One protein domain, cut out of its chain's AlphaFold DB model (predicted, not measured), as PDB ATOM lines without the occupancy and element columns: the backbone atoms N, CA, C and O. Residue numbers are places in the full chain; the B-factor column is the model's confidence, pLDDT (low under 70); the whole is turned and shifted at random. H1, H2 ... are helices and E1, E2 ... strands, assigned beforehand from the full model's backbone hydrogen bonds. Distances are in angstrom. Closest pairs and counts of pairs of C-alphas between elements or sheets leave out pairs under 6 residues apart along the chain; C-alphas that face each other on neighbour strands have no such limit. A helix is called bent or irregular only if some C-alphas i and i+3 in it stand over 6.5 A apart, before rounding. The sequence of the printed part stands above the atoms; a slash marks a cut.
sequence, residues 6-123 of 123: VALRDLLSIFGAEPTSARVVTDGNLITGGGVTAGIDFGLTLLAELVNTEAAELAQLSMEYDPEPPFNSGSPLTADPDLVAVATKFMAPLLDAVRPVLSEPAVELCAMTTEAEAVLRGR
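What this domain is: This is residues 6 to 123 of the 123 residues of an uncharacterized protein of Curtobacterium sp. MCLR17_007 (UniProt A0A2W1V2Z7). A loose, flat model in which the strand hairpin E1 and E2 lies in the middle, with helix H2 packed beside it and H3 folded back on H2 as a helical hairpin. From H3 the chain runs as an open arch, first through residues 63 to 80, which have no named element, then through the bent helix H4, to H5, whose first part meets the short helix H1 on the far side of the hairpin from H3; residues 115 to 123 stick out. The printed part has 118 residues with five named helices and two named strands, in the order H1, E1, E2, H2, H3, H4, H5, and its class is mostly helix. The two strands form one antiparallel sheet of order E1, E2. The radius of gyration of the C-alphas is 17.9 A, and the C-alphas span 44 by 43 by 20 A.

How they stand to each other: H1, residues 9 to 15, is followed by a short link to E1, residues 24 to 27. E1 and E2, residues 30 to 33, form a hairpin of antiparallel strands with 165 degrees between their directions. N 25 and O 32 are within hydrogen-bond range at 2.9 A, as are N 30 and O 27 at 3.0 A. H2, residues 38 to 50, comes nearest to E2 at the C-alphas of Gly 33 and Phe 42, 5.7 A apart. Its closest C-alphas to E1 are those of Val 24 and Phe 42, 5.8 A apart. With its residues 44 to 48 alone, H2 touches H3, residues 53 to 62, the closest C-alphas being those of Leu 44 and Ala 56 at 5.2 A. The two helices form a helical hairpin, opposite ways at a steep tilt of 39 degrees. By its hydrogen bonds H4, residues 81 to 102, was assigned as one helix, but it is bent: C-alphas 90 and 93 are 7.3 A apart, and its arms H4a, residues 81 to 90, and H4b, residues 93 to 102, stand at a steep tilt of 65 degrees. H4b is irregular, with C-alphas 97 and 100 6.7 A apart. H4a touches no helix and is apart from H3. H4b and H1 are close but not clearly touching, with the C-alphas of Ile 14 and Leu 102 7.9 A apart, and run the same way at a shallow tilt of 11 degrees. H5, residues 106 to 121, touches H1 with residues 107 to 111 alone, the closest C-alphas being those of Phe 15 and Val 107 at 6.1 A. Their tilt of 69 degrees is steep, only just short of about perpendicular. H4b and H5 meet only through their link. In H2, H3, H4a and H5 every O i to N i+4 pair is within hydrogen-bond range; in H4b 4 of 6 are, and in H1 0 of 3, beside 3 of 4 O i to N i+3 pairs.

Where its parts are: H1 begins at C-alpha 9, at (-51.983, -26.213, -10.406), and is neither bent nor irregular, but only just: C-alphas 10 and 13 are 6.0 A apart. From first to last C-alpha E1 measures 10.1 A, E2 10.3 A, H2 18.1 A and H3 14.1 A. H2 begins at C-alpha 38, at (-37.868, -25.124, -10.328). H4a measures 14.1 A, H4b 14.7 A and H5 23.0 A, and H5 ends at C-alpha 121, at (-54.440, 0.995, -11.017).

The domain as a whole: The C-alphas of Pro 70 and Arg 123, 52.3 A apart, are the two farthest apart. The printed part has no cut. The link from H3 to H4, 18 residues, is long. Residues 115 to 123, of which 115 to 121 belong to H5, stand free. The mean pLDDT of the printed part is 87.0, with residues 103 to 123 under 70.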
ATOM      1  N   VAL A   6     -48.660 -31.291 -11.146       86.62
ATOM      2  CA  VAL A   6     -49.510 -32.496 -11.056       86.62
ATOM      3  C   VAL A   6     -50.572 -32.375  -9.966       86.62
ATOM      4  O   VAL A   6     -51.628 -32.983 -10.061       86.62
ATOM      5  N   ALA A   7     -50.282 -31.611  -8.915       85.19
ATOM      6  CA  ALA A   7     -51.115 -31.598  -7.720       85.19
ATOM      7  C   ALA A   7     -51.838 -30.257  -7.569       85.19
ATOM      8  O   ALA A   7     -53.059 -30.201  -7.516       85.19
ATOM      9  N   LEU A   8     -51.091 -29.157  -7.507       87.38
ATOM     10  CA  LEU A   8     -51.598 -27.898  -6.963       87.38
ATOM     11  C   LEU A   8     -52.052 -26.908  -8.035       87.38
ATOM     12  O   LEU A   8     -52.675 -25.905  -7.699       87.38
ATOM     13  N   ARG A   9     -51.753 -27.169  -9.314       88.88
ATOM     14  CA  ARG A   9     -51.983 -26.213 -10.406       88.88
ATOM     15  C   ARG A   9     -53.418 -25.698 -10.448       88.88
ATOM     16  O   ARG A   9     -53.621 -24.491 -10.511       88.88
ATOM     17  N   ASP A  10     -54.393 -26.595 -10.378       86.69
ATOM     18  CA  ASP A  10     -55.803 -26.222 -10.528       86.69
ATOM     19  C   ASP A  10     -56.363 -25.510  -9.287       86.69
ATOM     20  O   ASP A  10     -57.408 -24.866  -9.361       86.69
ATOM     21  N   LEU A  11     -55.651 -25.564  -8.156       87.44
ATOM     22  CA  LEU A  11     -56.010 -24.814  -6.953       87.44
ATOM     23  C   LEU A  11     -55.676 -23.324  -7.084       87.44
ATOM     24  O   LEU A  11     -56.265 -22.521  -6.371       87.44
ATOM     25  N   LEU A  12     -54.785 -22.927  -8.001       88.56
ATOM     26  CA  LEU A  12     -54.444 -21.513  -8.208       88.56
ATOM     27  C   LEU A  12     -55.660 -20.675  -8.616       88.56
ATOM     28  O   LEU A  12     -55.803 -19.542  -8.164       88.56
ATOM     29  N   SER A  13     -56.571 -21.257  -9.398       86.25
ATOM     30  CA  SER A  13     -57.795 -20.585  -9.840       86.25
ATOM     31  C   SER A  13     -58.717 -20.201  -8.677       86.25
ATOM     32  O   SER A  13     -59.494 -19.261  -8.811       86.25
ATOM     33  N   ILE A  14     -58.618 -20.881  -7.525       85.38
ATOM     34  CA  ILE A  14     -59.371 -20.533  -6.305       85.38
ATOM     35  C   ILE A  14     -58.968 -19.138  -5.801       85.38
ATOM     36  O   ILE A  14     -59.794 -18.415  -5.258       85.38
ATOM     37  N   PHE A  15     -57.720 -18.733  -6.037       84.50
ATOM     38  CA  PHE A  15     -57.183 -17.429  -5.644       84.50
ATOM     39  C   PHE A  15     -57.291 -16.372  -6.753       84.50
ATOM     40  O   PHE A  15     -56.670 -15.319  -6.653       84.50
ATOM     41  N   GLY A  16     -58.015 -16.659  -7.842       86.94
ATOM     42  CA  GLY A  16     -58.096 -15.773  -9.008       86.94
ATOM     43  C   GLY A  16     -56.807 -15.696  -9.836       86.94
ATOM     44  O   GLY A  16     -56.714 -14.869 -10.738       86.94
ATOM     45  N   ALA A  17     -55.814 -16.546  -9.557       89.81
ATOM     46  CA  ALA A  17     -54.578 -16.597 -10.327       89.81
ATOM     47  C   ALA A  17     -54.757 -17.398 -11.625       89.81
ATOM     48  O   ALA A  17     -55.387 -18.455 -11.635       89.81
ATOM     49  N   GLU A  18     -54.118 -16.947 -12.707       91.94
ATOM     50  CA  GLU A  18     -54.042 -17.699 -13.963       91.94
ATOM     51  C   GLU A  18     -52.916 -18.754 -13.897       91.94
ATOM     52  O   GLU A  18     -51.730 -18.396 -13.798       91.94
ATOM     53  N   PRO A  19     -53.236 -20.063 -13.922       92.44
ATOM     54  CA  PRO A  19     -52.236 -21.115 -13.785       92.44
ATOM     55  C   PRO A  19     -51.459 -21.337 -15.087       92.44
ATOM     56  O   PRO A  19     -52.029 -21.655 -16.132       92.44
ATOM     57  N   THR A  20     -50.133 -21.311 -15.008       93.00
ATOM     58  CA  THR A  20     -49.242 -21.624 -16.139       93.00
ATOM     59  C   THR A  20     -48.403 -22.871 -15.880       93.00
ATOM     60  O   THR A  20     -48.225 -23.295 -14.739       93.00
ATOM     61  N   SER A  21     -47.912 -23.487 -16.956       92.62
ATOM     62  CA  SER A  21     -46.975 -24.611 -16.908       92.62
ATOM     63  C   SER A  21     -45.503 -24.184 -16.917       92.62
ATOM     64  O   SER A  21     -44.626 -25.043 -16.989       92.62
ATOM     65  N   ALA A  22     -45.218 -22.876 -16.888       94.00
ATOM     66  CA  ALA A  22     -43.852 -22.368 -16.864       94.00
ATOM     67  C   ALA A  22     -43.115 -22.768 -15.575       94.00
ATOM     68  O   ALA A  22     -43.714 -22.918 -14.507       94.00
ATOM     69  N   ARG A  23     -41.792 -22.929 -15.686       95.12
ATOM     70  CA  ARG A  23     -40.922 -23.318 -14.568       95.12
ATOM     71  C   ARG A  23     -40.748 -22.167 -13.574       95.12
ATOM     72  O   ARG A  23     -40.830 -22.396 -12.373       95.12
ATOM     73  N   VAL A  24     -40.610 -20.942 -14.076       96.88
ATOM     74  CA  VAL A  24     -40.607 -19.694 -13.302       96.88
ATOM     75  C   VAL A  24     -41.555 -18.708 -13.975       96.88
ATOM     76  O   VAL A  24     -41.649 -18.673 -15.202       96.88
ATOM     77  N   VAL A  25     -42.287 -17.937 -13.178       96.50
ATOM     78  CA  VAL A  25     -43.191 -16.881 -13.646       96.50
ATOM     79  C   VAL A  25     -42.908 -15.626 -12.858       96.50
ATOM     80  O   VAL A  25     -43.019 -15.657 -11.633       96.50
ATOM     81  N   THR A  26     -42.632 -14.542 -13.569       94.88
ATOM     82  CA  THR A  26     -42.555 -13.190 -13.020       94.88
ATOM     83  C   THR A  26     -43.800 -12.424 -13.452       94.88
ATOM     84  O   THR A  26     -44.086 -12.335 -14.644       94.88
ATOM     85  N   ASP A  27     -44.545 -11.896 -12.484       92.81
ATOM     86  CA  ASP A  27     -45.701 -11.026 -12.690       92.81
ATOM     87  C   ASP A  27     -45.596  -9.832 -11.733       92.81
ATOM     88  O   ASP A  27     -45.799  -9.955 -10.523       92.81
ATOM     89  N   GLY A  28     -45.177  -8.680 -12.264       91.62
ATOM     90  CA  GLY A  28     -44.862  -7.506 -11.456       91.62
ATOM     91  C   GLY A  28     -43.776  -7.802 -10.416       91.62
ATOM     92  O   GLY A  28     -42.648  -8.139 -10.763       91.62
ATOM     93  N   ASN A  29     -44.120  -7.664  -9.137       90.38
ATOM     94  CA  ASN A  29     -43.236  -7.936  -7.999       90.38
ATOM     95  C   ASN A  29     -43.370  -9.365  -7.436       90.38
ATOM     96  O   ASN A  29     -42.747  -9.676  -6.420       90.38
ATOM     97  N   LEU A  30     -44.193 -10.218  -8.049       92.12
ATOM     98  CA  LEU A  30     -44.386 -11.602  -7.637       92.12
ATOM     99  C   LEU A  30     -43.627 -12.535  -8.580       92.12
ATOM    100  O   LEU A  30     -43.903 -12.593  -9.777       92.12
ATOM    101  N   ILE A  31     -42.709 -13.322  -8.021       93.88
ATOM    102  CA  ILE A  31     -42.020 -14.392  -8.746       93.88
ATOM    103  C   ILE A  31     -42.432 -15.729  -8.131       93.88
ATOM    104  O   ILE A  31     -42.358 -15.917  -6.918       93.88
ATOM    105  N   THR A  32     -42.875 -16.669  -8.967       95.88
ATOM    106  CA  THR A  32     -43.300 -18.009  -8.540       95.88
ATOM    107  C   THR A  32     -42.568 -19.103  -9.296       95.88
ATOM    108  O   THR A  32     -42.322 -18.981 -10.493       95.88
ATOM    109  N   GLY A  33     -42.226 -20.178  -8.585       95.06
ATOM    110  CA  GLY A  33     -41.631 -21.386  -9.148       95.06
ATOM    111  C   GLY A  33     -42.664 -22.502  -9.308       95.06
ATOM    112  O   GLY A  33     -43.627 -22.591  -8.549       95.06
ATOM    113  N   GLY A  34     -42.457 -23.353 -10.308       94.56
ATOM    114  CA  GLY A  34     -43.274 -24.531 -10.576       94.56
ATOM    115  C   GLY A  34     -43.015 -25.687  -9.602       94.56
ATOM    116  O   GLY A  34     -43.186 -25.570  -8.390       94.56
ATOM    117  N   GLY A  35     -42.651 -26.854 -10.141       91.94
ATOM    118  CA  GLY A  35     -42.329 -28.040  -9.339       91.94
ATOM    119  C   GLY A  35     -41.056 -27.881  -8.498       91.94
ATOM    120  O   GLY A  35     -40.312 -26.924  -8.649       91.94
ATOM    121  N   VAL A  36     -40.768 -28.866  -7.644       94.44
ATOM    122  CA  VAL A  36     -39.688 -28.841  -6.635       94.44
ATOM    123  C   VAL A  36     -38.360 -28.279  -7.162       94.44
ATOM    124  O   VAL A  36     -37.792 -27.351  -6.593       94.44
ATOM    125  N   THR A  37     -37.877 -28.807  -8.286       95.62
ATOM    126  CA  THR A  37     -36.574 -28.434  -8.854       95.62
ATOM    127  C   THR A  37     -36.582 -27.097  -9.596       95.62
ATOM    128  O   THR A  37     -35.512 -26.602  -9.941       95.62
ATOM    129  N   ALA A  38     -37.751 -26.484  -9.806       96.38
ATOM    130  CA  ALA A  38     -37.868 -25.124 -10.328       96.38
ATOM    131  C   ALA A  38     -37.359 -24.064  -9.341       96.38
ATOM    132  O   ALA A  38     -37.097 -22.939  -9.749       96.38
ATOM    133  N   GLY A  39     -37.180 -24.418  -8.062       96.38
ATOM    134  CA  GLY A  39     -36.585 -23.532  -7.060       96.38
ATOM    135  C   GLY A  39     -35.171 -23.061  -7.420       96.38
ATOM    136  O   GLY A  39     -34.795 -21.954  -7.044       96.38
ATOM    137  N   ILE A  40     -34.408 -23.862  -8.177       97.69
ATOM    138  CA  ILE A  40     -33.061 -23.481  -8.625       97.69
ATOM    139  C   ILE A  40     -33.157 -22.374  -9.683       97.69
ATOM    140  O   ILE A  40     -32.602 -21.299  -9.482       97.69
ATOM    141  N   ASP A  41     -33.940 -22.584 -10.745       97.44
ATOM    142  CA  ASP A  41     -34.189 -21.560 -11.773       97.44
ATOM    143  C   ASP A  41     -34.797 -20.291 -11.179       97.44
ATOM    144  O   ASP A  41     -34.434 -19.184 -11.567       97.44
ATOM    145  N   PHE A  42     -35.721 -20.449 -10.226       97.44
ATOM    146  CA  PHE A  42     -36.312 -19.341  -9.487       97.44
ATOM    147  C   PHE A  42     -35.232 -18.532  -8.766       97.44
ATOM    148  O   PHE A  42     -35.208 -17.312  -8.885       97.44
ATOM    149  N   GLY A  43     -34.319 -19.200  -8.055       97.44
ATOM    150  CA  GLY A  43     -33.222 -18.547  -7.347       97.44
ATOM    151  C   GLY A  43     -32.272 -17.809  -8.290       97.44
ATOM    152  O   GLY A  43     -31.896 -16.676  -8.001       97.44
ATOM    153  N   LEU A  44     -31.935 -18.408  -9.436       98.00
ATOM    154  CA  LEU A  44     -31.107 -17.765 -10.463       98.00
ATOM    155  C   LEU A  44     -31.812 -16.549 -11.084       98.00
ATOM    156  O   LEU A  44     -31.194 -15.498 -11.233       98.00
ATOM    157  N   THR A  45     -33.112 -16.664 -11.366       96.88
ATOM    158  CA  THR A  45     -33.939 -15.550 -11.861       96.88
ATOM    159  C   THR A  45     -33.962 -14.411 -10.843       96.88
ATOM    160  O   THR A  45     -33.699 -13.264 -11.182       96.88
ATOM    161  N   LEU A  46     -34.207 -14.729  -9.570       96.94
ATOM    162  CA  LEU A  46     -34.230 -13.746  -8.493       96.94
ATOM    163  C   LEU A  46     -32.866 -13.063  -8.316       96.94
ATOM    164  O   LEU A  46     -32.808 -11.858  -8.093       96.94
ATOM    165  N   LEU A  47     -31.766 -13.809  -8.423       97.69
ATOM    166  CA  LEU A  47     -30.419 -13.254  -8.318       97.69
ATOM    167  C   LEU A  47     -30.114 -12.273  -9.461       97.69
ATOM    168  O   LEU A  47     -29.522 -11.223  -9.210       97.69
ATOM    169  N   ALA A  48     -30.567 -12.581 -10.679       97.31
ATOM    170  CA  ALA A  48     -30.438 -11.686 -11.825       97.31
ATOM    171  C   ALA A  48     -31.216 -10.374 -11.625       97.31
ATOM    172  O   ALA A  48     -30.676  -9.302 -11.884       97.31
ATOM    173  N   GLU A  49     -32.446 -10.460 -11.105       95.19
ATOM    174  CA  GLU A  49     -33.308  -9.300 -10.829       95.19
ATOM    175  C   GLU A  49     -32.789  -8.429  -9.670       95.19
ATOM    176  O   GLU A  49     -32.880  -7.204  -9.712       95.19
ATOM    177  N   LEU A  50     -32.250  -9.047  -8.612       96.38
ATOM    178  CA  LEU A  50     -31.824  -8.333  -7.402       96.38
ATOM    179  C   LEU A  50     -30.390  -7.795  -7.466       96.38
ATOM    180  O   LEU A  50     -30.075  -6.841  -6.752       96.38
ATOM    181  N   VAL A  51     -29.510  -8.422  -8.252       97.94
ATOM    182  CA  VAL A  51     -28.082  -8.078  -8.310       97.94
ATOM    183  C   VAL A  51     -27.678  -7.708  -9.733       97.94
ATOM    184  O   VAL A  51     -27.414  -6.535  -9.994       97.94
ATOM    185  N   ASN A  52     -27.579  -8.704 -10.616       98.19
ATOM    186  CA  ASN A  52     -27.356  -8.592 -12.061       98.19
ATOM    187  C   ASN A  52     -27.205  -9.993 -12.681       98.19
ATOM    188  O   ASN A  52     -27.040 -10.995 -11.976       98.19
ATOM    189  N   THR A  53     -27.224 -10.048 -14.011       98.50
ATOM    190  CA  THR A  53     -27.053 -11.277 -14.793       98.50
ATOM    191  C   THR A  53     -25.724 -11.974 -14.503       98.50
ATOM    192  O   THR A  53     -25.707 -13.188 -14.328       98.50
ATOM    193  N   GLU A  54     -24.620 -11.237 -14.375       98.69
ATOM    194  CA  GLU A  54     -23.289 -11.815 -14.167       98.69
ATOM    195  C   GLU A  54     -23.192 -12.586 -12.841       98.69
ATOM    196  O   GLU A  54     -22.555 -13.637 -12.770       98.69
ATOM    197  N   ALA A  55     -23.847 -12.101 -11.781       98.62
ATOM    198  CA  ALA A  55     -23.928 -12.801 -10.502       98.62
ATOM    199  C   ALA A  55     -24.734 -14.104 -10.612       98.62
ATOM    200  O   ALA A  55     -24.350 -15.112 -10.013       98.62
ATOM    201  N   ALA A  56     -25.825 -14.100 -11.385       98.62
ATOM    202  CA  ALA A  56     -26.627 -15.293 -11.637       98.62
ATOM    203  C   ALA A  56     -25.855 -16.337 -12.457       98.62
ATOM    204  O   ALA A  56     -25.811 -17.503 -12.066       98.62
ATOM    205  N   GLU A  57     -25.179 -15.921 -13.529       98.69
ATOM    206  CA  GLU A  57     -24.332 -16.797 -14.348       98.69
ATOM    207  C   GLU A  57     -23.159 -17.374 -13.541       98.69
ATOM    208  O   GLU A  57     -22.868 -18.569 -13.626       98.69
ATOM    209  N   LEU A  58     -22.520 -16.560 -12.691       98.69
ATOM    210  CA  LEU A  58     -21.466 -17.026 -11.791       98.69
ATOM    211  C   LEU A  58     -21.990 -18.070 -10.798       98.69
ATOM    212  O   LEU A  58     -21.317 -19.075 -10.561       98.69
ATOM    213  N   ALA A  59     -23.166 -17.850 -10.206       98.62
ATOM    214  CA  ALA A  59     -23.784 -18.807  -9.291       98.62
ATOM    215  C   ALA A  59     -24.138 -20.119 -10.005       98.62
ATOM    216  O   ALA A  59     -23.829 -21.193  -9.487       98.62
ATOM    217  N   GLN A  60     -24.712 -20.035 -11.210       98.75
ATOM    218  CA  GLN A  60     -25.019 -21.195 -12.042       98.75
ATOM    219  C   GLN A  60     -23.760 -22.023 -12.327       98.75
ATOM    220  O   GLN A  60     -23.757 -23.234 -12.098       98.75
ATOM    221  N   LEU A  61     -22.680 -21.369 -12.768       98.69
ATOM    222  CA  LEU A  61     -21.411 -22.028 -13.070       98.69
ATOM    223  C   LEU A  61     -20.753 -22.619 -11.817       98.69
ATOM    224  O   LEU A  61     -20.268 -23.744 -11.856       98.69
ATOM    225  N   SER A  62     -20.765 -21.894 -10.696       98.44
ATOM    226  CA  SER A  62     -20.158 -22.346  -9.432       98.44
ATOM    227  C   SER A  62     -20.836 -23.591  -8.859       98.44
ATOM    228  O   SER A  62     -20.211 -24.352  -8.124       98.44
ATOM    229  N   MET A  63     -22.118 -23.783  -9.168       98.12
ATOM    230  CA  MET A  63     -22.886 -24.968  -8.791       98.12
ATOM    231  C   MET A  63     -22.806 -26.088  -9.831       98.12
ATOM    232  O   MET A  63     -23.371 -27.152  -9.585       98.12
ATOM    233  N   GLU A  64     -22.178 -25.838 -10.985       98.31
ATOM    234  CA  GLU A  64     -22.240 -26.707 -12.165       98.31
ATOM    235  C   GLU A  64     -23.695 -27.077 -12.505       98.31
ATOM    236  O   GLU A  64     -24.037 -28.235 -12.748       98.31
ATOM    237  N   TYR A  65     -24.593 -26.082 -12.467       98.19
ATOM    238  CA  TYR A  65     -26.010 -26.299 -12.748       98.19
ATOM    239  C   TYR A  65     -26.260 -26.446 -14.258       98.19
ATOM    240  O   TYR A  65     -26.687 -25.507 -14.937       98.19
ATOM    241  N   ASP A  66     -25.984 -27.654 -14.749       98.00
ATOM    242  CA  ASP A  66     -26.187 -28.141 -16.117       98.00
ATOM    243  C   ASP A  66     -27.024 -29.438 -16.076       98.00
ATOM    244  O   ASP A  66     -26.486 -30.547 -16.021       98.00
ATOM    245  N   PRO A  67     -28.361 -29.338 -15.936       96.31
ATOM    246  CA  PRO A  67     -29.192 -30.509 -15.695       96.31
ATOM    247  C   PRO A  67     -29.301 -31.408 -16.939       96.31
ATOM    248  O   PRO A  67     -29.858 -31.001 -17.956       96.31
ATOM    249  N   GLU A  68     -28.920 -32.682 -16.797       97.25
ATOM    250  CA  GLU A  68     -29.109 -33.744 -17.802       97.25
ATOM    251  C   GLU A  68     -30.023 -34.868 -17.253       97.25
ATOM    252  O   GLU A  68     -29.546 -35.918 -16.811       97.25
ATOM    253  N   PRO A  69     -31.359 -34.669 -17.189       96.31
ATOM    254  CA  PRO A  69     -32.256 -35.686 -16.650       96.31
ATOM    255  C   PRO A  69     -32.228 -36.967 -17.504       96.31
ATOM    256  O   PRO A  69     -32.484 -36.898 -18.707       96.31
ATOM    257  N   PRO A  70     -32.041 -38.159 -16.909       97.06
ATOM    258  CA  PRO A  70     -31.990 -39.419 -17.661       97.06
ATOM    259  C   PRO A  70     -33.357 -39.878 -18.197       97.06
ATOM    260  O   PRO A  70     -33.439 -40.861 -18.932       97.06
ATOM    261  N   PHE A  71     -34.444 -39.194 -17.823       97.62
ATOM    262  CA  PHE A  71     -35.814 -39.514 -18.221       97.62
ATOM    263  C   PHE A  71     -36.591 -38.245 -18.589       97.62
ATOM    264  O   PHE A  71     -36.433 -37.208 -17.947       97.62
ATOM    265  N   ASN A  72     -37.522 -38.354 -19.542       96.56
ATOM    266  CA  ASN A  72     -38.399 -37.255 -19.967       96.56
ATOM    267  C   ASN A  72     -39.754 -37.225 -19.221       96.56
ATOM    268  O   ASN A  72     -40.800 -36.966 -19.810       96.56
ATOM    269  N   SER A  73     -39.744 -37.499 -17.913       96.56
ATOM    270  CA  SER A  73     -40.967 -37.598 -17.091       96.56
ATOM    271  C   SER A  73     -41.103 -36.475 -16.055       96.56
ATOM    272  O   SER A  73     -41.874 -36.590 -15.107       96.56
ATOM    273  N   GLY A  74     -40.343 -35.386 -16.210       94.81
ATOM    274  CA  GLY A  74     -40.339 -34.256 -15.271       94.81
ATOM    275  C   GLY A  74     -41.566 -33.339 -15.354       94.81
ATOM    276  O   GLY A  74     -41.722 -32.457 -14.511       94.81
ATOM    277  N   SER A  75     -42.433 -33.522 -16.353       94.81
ATOM    278  CA  SER A  75     -43.644 -32.728 -16.566       94.81
ATOM    279  C   SER A  75     -44.801 -33.625 -17.004       94.81
ATOM    280  O   SER A  75     -44.587 -34.499 -17.843       94.81
ATOM    281  N   PRO A  76     -46.042 -33.389 -16.534       94.44
ATOM    282  CA  PRO A  76     -47.212 -34.102 -17.047       94.44
ATOM    283  C   PRO A  76     -47.492 -33.818 -18.532       94.44
ATOM    284  O   PRO A  76     -48.276 -34.529 -19.144       94.44
ATOM    285  N   LEU A  77     -46.860 -32.790 -19.113       93.94
ATOM    286  CA  LEU A  77     -46.968 -32.472 -20.540       93.94
ATOM    287  C   LEU A  77     -46.068 -33.348 -21.425       93.94
ATOM    288  O   LEU A  77     -46.291 -33.409 -22.630       93.94
ATOM    289  N   THR A  78     -45.038 -33.979 -20.853       95.44
ATOM    290  CA  THR A  78     -44.062 -34.799 -21.596       95.44
ATOM    291  C   THR A  78     -44.006 -36.251 -21.130       95.44
ATOM    292  O   THR A  78     -43.585 -37.114 -21.896       95.44
ATOM    293  N   ALA A  79     -44.426 -36.525 -19.892       97.25
ATOM    294  CA  ALA A  79     -44.479 -37.864 -19.327       97.25
ATOM    295  C   ALA A  79     -45.557 -38.738 -19.991       97.25
ATOM    296  O   ALA A  79     -46.541 -38.242 -20.538       97.25
ATOM    297  N   ASP A  80     -45.389 -40.056 -19.870       97.75
ATOM    298  CA  ASP A  80     -46.402 -41.040 -20.258       97.75
ATOM    299  C   ASP A  80     -47.740 -40.767 -19.523       97.75
ATOM    300  O   ASP A  80     -47.734 -40.649 -18.292       97.75
ATOM    301  N   PRO A  81     -48.886 -40.672 -20.229       97.12
ATOM    302  CA  PRO A  81     -50.188 -40.423 -19.611       97.12
ATOM    303  C   PRO A  81     -50.581 -41.423 -18.515       97.12
ATOM    304  O   PRO A  81     -51.177 -41.019 -17.512       97.12
ATOM    305  N   ASP A  82     -50.222 -42.701 -18.652       97.88
ATOM    306  CA  ASP A  82     -50.512 -43.716 -17.634       97.88
ATOM    307  C   ASP A  82     -49.678 -43.459 -16.373       97.88
ATOM    308  O   ASP A  82     -50.173 -43.561 -15.245       97.88
ATOM    309  N   LEU A  83     -48.424 -43.027 -16.544       97.44
ATOM    310  CA  LEU A  83     -47.574 -42.602 -15.432       97.44
ATOM    311  C   LEU A  83     -48.121 -41.336 -14.758       97.44
ATOM    312  O   LEU A  83     -48.108 -41.245 -13.528       97.44
ATOM    313  N   VAL A  84     -48.645 -40.380 -15.530       96.62
ATOM    314  CA  VAL A  84     -49.309 -39.182 -14.989       96.62
ATOM    315  C   VAL A  84     -50.538 -39.565 -14.165       96.62
ATOM    316  O   VAL A  84     -50.729 -39.024 -13.073       96.62
ATOM    317  N   ALA A  85     -51.343 -40.527 -14.621       96.00
ATOM    318  CA  ALA A  85     -52.497 -41.020 -13.871       96.00
ATOM    319  C   ALA A  85     -52.079 -41.667 -12.538       96.00
ATOM    320  O   ALA A  85     -52.678 -41.391 -11.492       96.00
ATOM    321  N   VAL A  86     -51.006 -42.469 -12.546       97.19
ATOM    322  CA  VAL A  86     -50.423 -43.051 -11.325       97.19
ATOM    323  C   VAL A  86     -49.933 -41.958 -10.372       97.19
ATOM    324  O   VAL A  86     -50.286 -41.979  -9.192       97.19
ATOM    325  N   ALA A  87     -49.174 -40.977 -10.868       95.31
ATOM    326  CA  ALA A  87     -48.665 -39.866 -10.065       95.31
ATOM    327  C   ALA A  87     -49.798 -39.012  -9.470       95.31
ATOM    328  O   ALA A  87     -49.749 -38.636  -8.300       95.31
ATOM    329  N   THR A  88     -50.855 -38.758 -10.244       94.00
ATOM    330  CA  THR A  88     -52.042 -38.020  -9.787       94.00
ATOM    331  C   THR A  88     -52.720 -38.747  -8.629       94.00
ATOM    332  O   THR A  88     -52.991 -38.147  -7.591       94.00
ATOM    333  N   LYS A  89     -52.929 -40.065  -8.755       95.38
ATOM    334  CA  LYS A  89     -53.496 -40.886  -7.678       95.38
ATOM    335  C   LYS A  89     -52.598 -40.907  -6.441       95.38
ATOM    336  O   LYS A  89     -53.103 -40.851  -5.324       95.38
ATOM    337  N   PHE A  90     -51.285 -40.979  -6.637       94.12
ATOM    338  CA  PHE A  90     -50.312 -40.928  -5.549       94.12
ATOM    339  C   PHE A  90     -50.377 -39.600  -4.778       94.12
ATOM    340  O   PHE A  90     -50.297 -39.600  -3.553       94.12
ATOM    341  N   MET A  91     -50.583 -38.482  -5.479       92.44
ATOM    342  CA  MET A  91     -50.665 -37.145  -4.881       92.44
ATOM    343  C   MET A  91     -52.057 -36.769  -4.351       92.44
ATOM    344  O   MET A  91     -52.175 -35.776  -3.632       92.44
ATOM    345  N   ALA A  92     -53.105 -37.539  -4.656       91.25
ATOM    346  CA  ALA A  92     -54.481 -37.240  -4.249       91.25
ATOM    347  C   ALA A  92     -54.659 -36.993  -2.733       91.25
ATOM    348  O   ALA A  92     -55.294 -35.998  -2.389       91.25
ATOM    349  N   PRO A  93     -54.039 -37.765  -1.811       92.12
ATOM    350  CA  PRO A  93     -54.188 -37.514  -0.374       92.12
ATOM    351  C   PRO A  93     -53.682 -36.135   0.070       92.12
ATOM    352  O   PRO A  93     -54.251 -35.538   0.981       92.12
ATOM    353  N   LEU A  94     -52.635 -35.605  -0.579       87.38
ATOM    354  CA  LEU A  94     -52.168 -34.242  -0.317       87.38
ATOM    355  C   LEU A  94     -53.246 -33.228  -0.708       87.38
ATOM    356  O   LEU A  94     -53.510 -32.288   0.037       87.38
ATOM    357  N   LEU A  95     -53.876 -33.415  -1.868       86.12
ATOM    358  CA  LEU A  95     -54.918 -32.511  -2.345       86.12
ATOM    359  C   LEU A  95     -56.156 -32.543  -1.466       86.12
ATOM    360  O   LEU A  95     -56.692 -31.482  -1.150       86.12
ATOM    361  N   ASP A  96     -56.568 -33.729  -1.035       89.19
ATOM    362  CA  ASP A  96     -57.708 -33.895  -0.140       89.19
ATOM    363  C   ASP A  96     -57.448 -33.254   1.231       89.19
ATOM    364  O   ASP A  96     -58.361 -32.689   1.827       89.19
ATOM    365  N   ALA A  97     -56.199 -33.271   1.709       87.94
ATOM    366  CA  ALA A  97     -55.810 -32.616   2.958       87.94
ATOM    367  C   ALA A  97     -55.734 -31.084   2.842       87.94
ATOM    368  O   ALA A  97     -56.088 -30.375   3.783       87.94
ATOM    369  N   VAL A  98     -55.267 -30.561   1.705       86.38
ATOM    370  CA  VAL A  98     -55.067 -29.115   1.507       86.38
ATOM    371  C   VAL A  98     -56.371 -28.411   1.119       86.38
ATOM    372  O   VAL A  98     -56.620 -27.295   1.569       86.38
ATOM    373  N   ARG A  99     -57.237 -29.051   0.325       83.50
ATOM    374  CA  ARG A  99     -58.454 -28.429  -0.225       83.50
ATOM    375  C   ARG A  99     -59.384 -27.800   0.830       83.50
ATOM    376  O   ARG A  99     -59.799 -26.671   0.587       83.50
ATOM    377  N   PRO A 100     -59.676 -28.431   1.986       83.44
ATOM    378  CA  PRO A 100     -60.524 -27.828   3.018       83.44
ATOM    379  C   PRO A 100     -59.922 -26.556   3.628       83.44
ATOM    380  O   PRO A 100     -60.644 -25.609   3.921       83.44
ATOM    381  N   VAL A 101     -58.592 -26.507   3.773       81.81
ATOM    382  CA  VAL A 101     -57.875 -25.326   4.288       81.81
ATOM    383  C   VAL A 101     -57.990 -24.156   3.313       81.81
ATOM    384  O   VAL A 101     -58.111 -23.010   3.730       81.81
ATOM    385  N   LEU A 102     -57.982 -24.442   2.009       76.12
ATOM    386  CA  LEU A 102     -58.100 -23.414   0.976       76.12
ATOM    387  C   LEU A 102     -59.536 -22.918   0.760       76.12
ATOM    388  O   LEU A 102     -59.709 -21.929   0.063       76.12
ATOM    389  N   SER A 103     -60.553 -23.581   1.323       67.19
ATOM    390  CA  SER A 103     -61.963 -23.155   1.257       67.19
ATOM    391  C   SER A 103     -62.438 -22.317   2.455       67.19
ATOM    392  O   SER A 103     -63.576 -21.857   2.464       67.19
ATOM    393  N   GLU A 104     -61.583 -22.128   3.460       55.53
ATOM    394  CA  GLU A 104     -61.787 -21.240   4.619       55.53
ATOM    395  C   GLU A 104     -61.431 -19.766   4.239       55.53
ATOM    396  O   GLU A 104     -60.970 -19.541   3.116       55.53
ATOM    397  N   PRO A 105     -61.622 -18.739   5.104       55.75
ATOM    398  CA  PRO A 105     -61.679 -17.295   4.758       55.75
ATOM    399  C   PRO A 105     -60.510 -16.667   3.964       55.75
ATOM    400  O   PRO A 105     -60.560 -15.491   3.605       55.75
ATOM    401  N   ALA A 106     -59.450 -17.416   3.663       54.97
ATOM    402  CA  ALA A 106     -58.342 -16.988   2.812       54.97
ATOM    403  C   ALA A 106     -58.782 -16.594   1.384       54.97
ATOM    404  O   ALA A 106     -58.169 -15.712   0.783       54.97
ATOM    405  N   VAL A 107     -59.859 -17.186   0.852       57.34
ATOM    406  CA  VAL A 107     -60.417 -16.813  -0.466       57.34
ATOM    407  C   VAL A 107     -61.098 -15.441  -0.426       57.34
ATOM    408  O   VAL A 107     -60.939 -14.647  -1.351       57.34
ATOM    409  N   GLU A 108     -61.794 -15.126   0.671       56.25
ATOM    410  CA  GLU A 108     -62.396 -13.806   0.906       56.25
ATOM    411  C   GLU A 108     -61.319 -12.712   0.968       56.25
ATOM    412  O   GLU A 108     -61.472 -11.653   0.361       56.25
ATOM    413  N   LEU A 109     -60.184 -12.994   1.616       56.03
ATOM    414  CA  LEU A 109     -59.064 -12.057   1.712       56.03
ATOM    415  C   LEU A 109     -58.418 -11.767   0.343       56.03
ATOM    416  O   LEU A 109     -58.127 -10.609   0.044       56.03
ATOM    417  N   CYS A 110     -58.236 -12.788  -0.506       57.47
ATOM    418  CA  CYS A 110     -57.730 -12.607  -1.873       57.47
ATOM    419  C   CYS A 110     -58.679 -11.757  -2.735       57.47
ATOM    420  O   CYS A 110     -58.217 -10.847  -3.427       57.47
ATOM    421  N   ALA A 111     -59.994 -11.987  -2.650       56.62
ATOM    422  CA  ALA A 111     -60.985 -11.194  -3.383       56.62
ATOM    423  C   ALA A 111     -60.938  -9.701  -2.995       56.62
ATOM    424  O   ALA A 111     -60.974  -8.832  -3.868       56.62
ATOM    425  N   MET A 112     -60.760  -9.394  -1.704       53.78
ATOM    426  CA  MET A 112     -60.646  -8.014  -1.211       53.78
ATOM    427  C   MET A 112     -59.377  -7.294  -1.697       53.78
ATOM    428  O   MET A 112     -59.394  -6.081  -1.912       53.78
ATOM    429  N   THR A 113     -58.266  -8.015  -1.892       58.47
ATOM    430  CA  THR A 113     -57.016  -7.418  -2.397       58.47
ATOM    431  C   THR A 113     -57.062  -7.094  -3.890       58.47
ATOM    432  O   THR A 113     -56.526  -6.067  -4.301       58.47
ATOM    433  N   THR A 114     -57.755  -7.899  -4.702       57.78
ATOM    434  CA  THR A 114     -57.902  -7.646  -6.145       57.78
ATOM    435  C   THR A 114     -58.741  -6.394  -6.418       57.78
ATOM    436  O   THR A 114     -58.393  -5.598  -7.291       57.78
ATOM    437  N   GLU A 115     -59.801  -6.161  -5.636       55.06
ATOM    438  CA  GLU A 115     -60.587  -4.922  -5.707       55.06
ATOM    439  C   GLU A 115     -59.756  -3.693  -5.302       55.06
ATOM    440  O   GLU A 115     -59.808  -2.659  -5.971       55.06
ATOM    441  N   ALA A 116     -58.931  -3.809  -4.255       54.16
ATOM    442  CA  ALA A 116     -58.048  -2.730  -3.815       54.16
ATOM    443  C   ALA A 116     -56.964  -2.387  -4.857       54.16
ATOM    444  O   ALA A 116     -56.713  -1.208  -5.119       54.16
ATOM    445  N   GLU A 117     -56.349  -3.385  -5.499       56.97
ATOM    446  CA  GLU A 117     -55.363  -3.159  -6.563       56.97
ATOM    447  C   GLU A 117     -55.981  -2.578  -7.839       56.97
ATOM    448  O   GLU A 117     -55.383  -1.696  -8.457       56.97
ATOM    449  N   ALA A 118     -57.184  -3.011  -8.229       55.97
ATOM    450  CA  ALA A 118     -57.896  -2.437  -9.372       55.97
ATOM    451  C   ALA A 118     -58.232  -0.949  -9.151       55.97
ATOM    452  O   ALA A 118     -58.083  -0.137 -10.065       55.97
ATOM    453  N   VAL A 119     -58.611  -0.567  -7.923       53.62
ATOM    454  CA  VAL A 119     -58.832   0.837  -7.530       53.62
ATOM    455  C   VAL A 119     -57.532   1.650  -7.559       53.62
ATOM    456  O   VAL A 119     -57.553   2.819  -7.943       53.62
ATOM    457  N   LEU A 120     -56.396   1.049  -7.192       50.44
ATOM    458  CA  LEU A 120     -55.084   1.703  -7.246       50.44
ATOM    459  C   LEU A 120     -54.546   1.859  -8.678       50.44
ATOM    460  O   LEU A 120     -53.901   2.862  -8.960       50.44
ATOM    461  N   ARG A 121     -54.833   0.920  -9.592       57.38
ATOM    462  CA  ARG A 121     -54.440   0.995 -11.017       57.38
ATOM    463  C   ARG A 121     -55.342   1.911 -11.865       57.38
ATOM    464  O   ARG A 121     -54.993   2.210 -13.002       57.38
ATOM    465  N   GLY A 122     -56.491   2.339 -11.335       48.59
ATOM    466  CA  GLY A 122     -57.441   3.251 -11.987       48.59
ATOM    467  C   GLY A 122     -57.305   4.733 -11.603       48.59
ATOM    468  O   GLY A 122     -58.203   5.512 -11.928       48.59
ATOM    469  N   ARG A 123     -56.239   5.125 -10.892       43.75
ATOM    470  CA  ARG A 123     -55.929   6.516 -10.519       43.75
ATOM    471  C   ARG A 123     -54.623   6.977 -11.144       43.75
ATOM    472  O   ARG A 123     -53.666   6.178 -11.136       43.75
TER     473      ARG A 123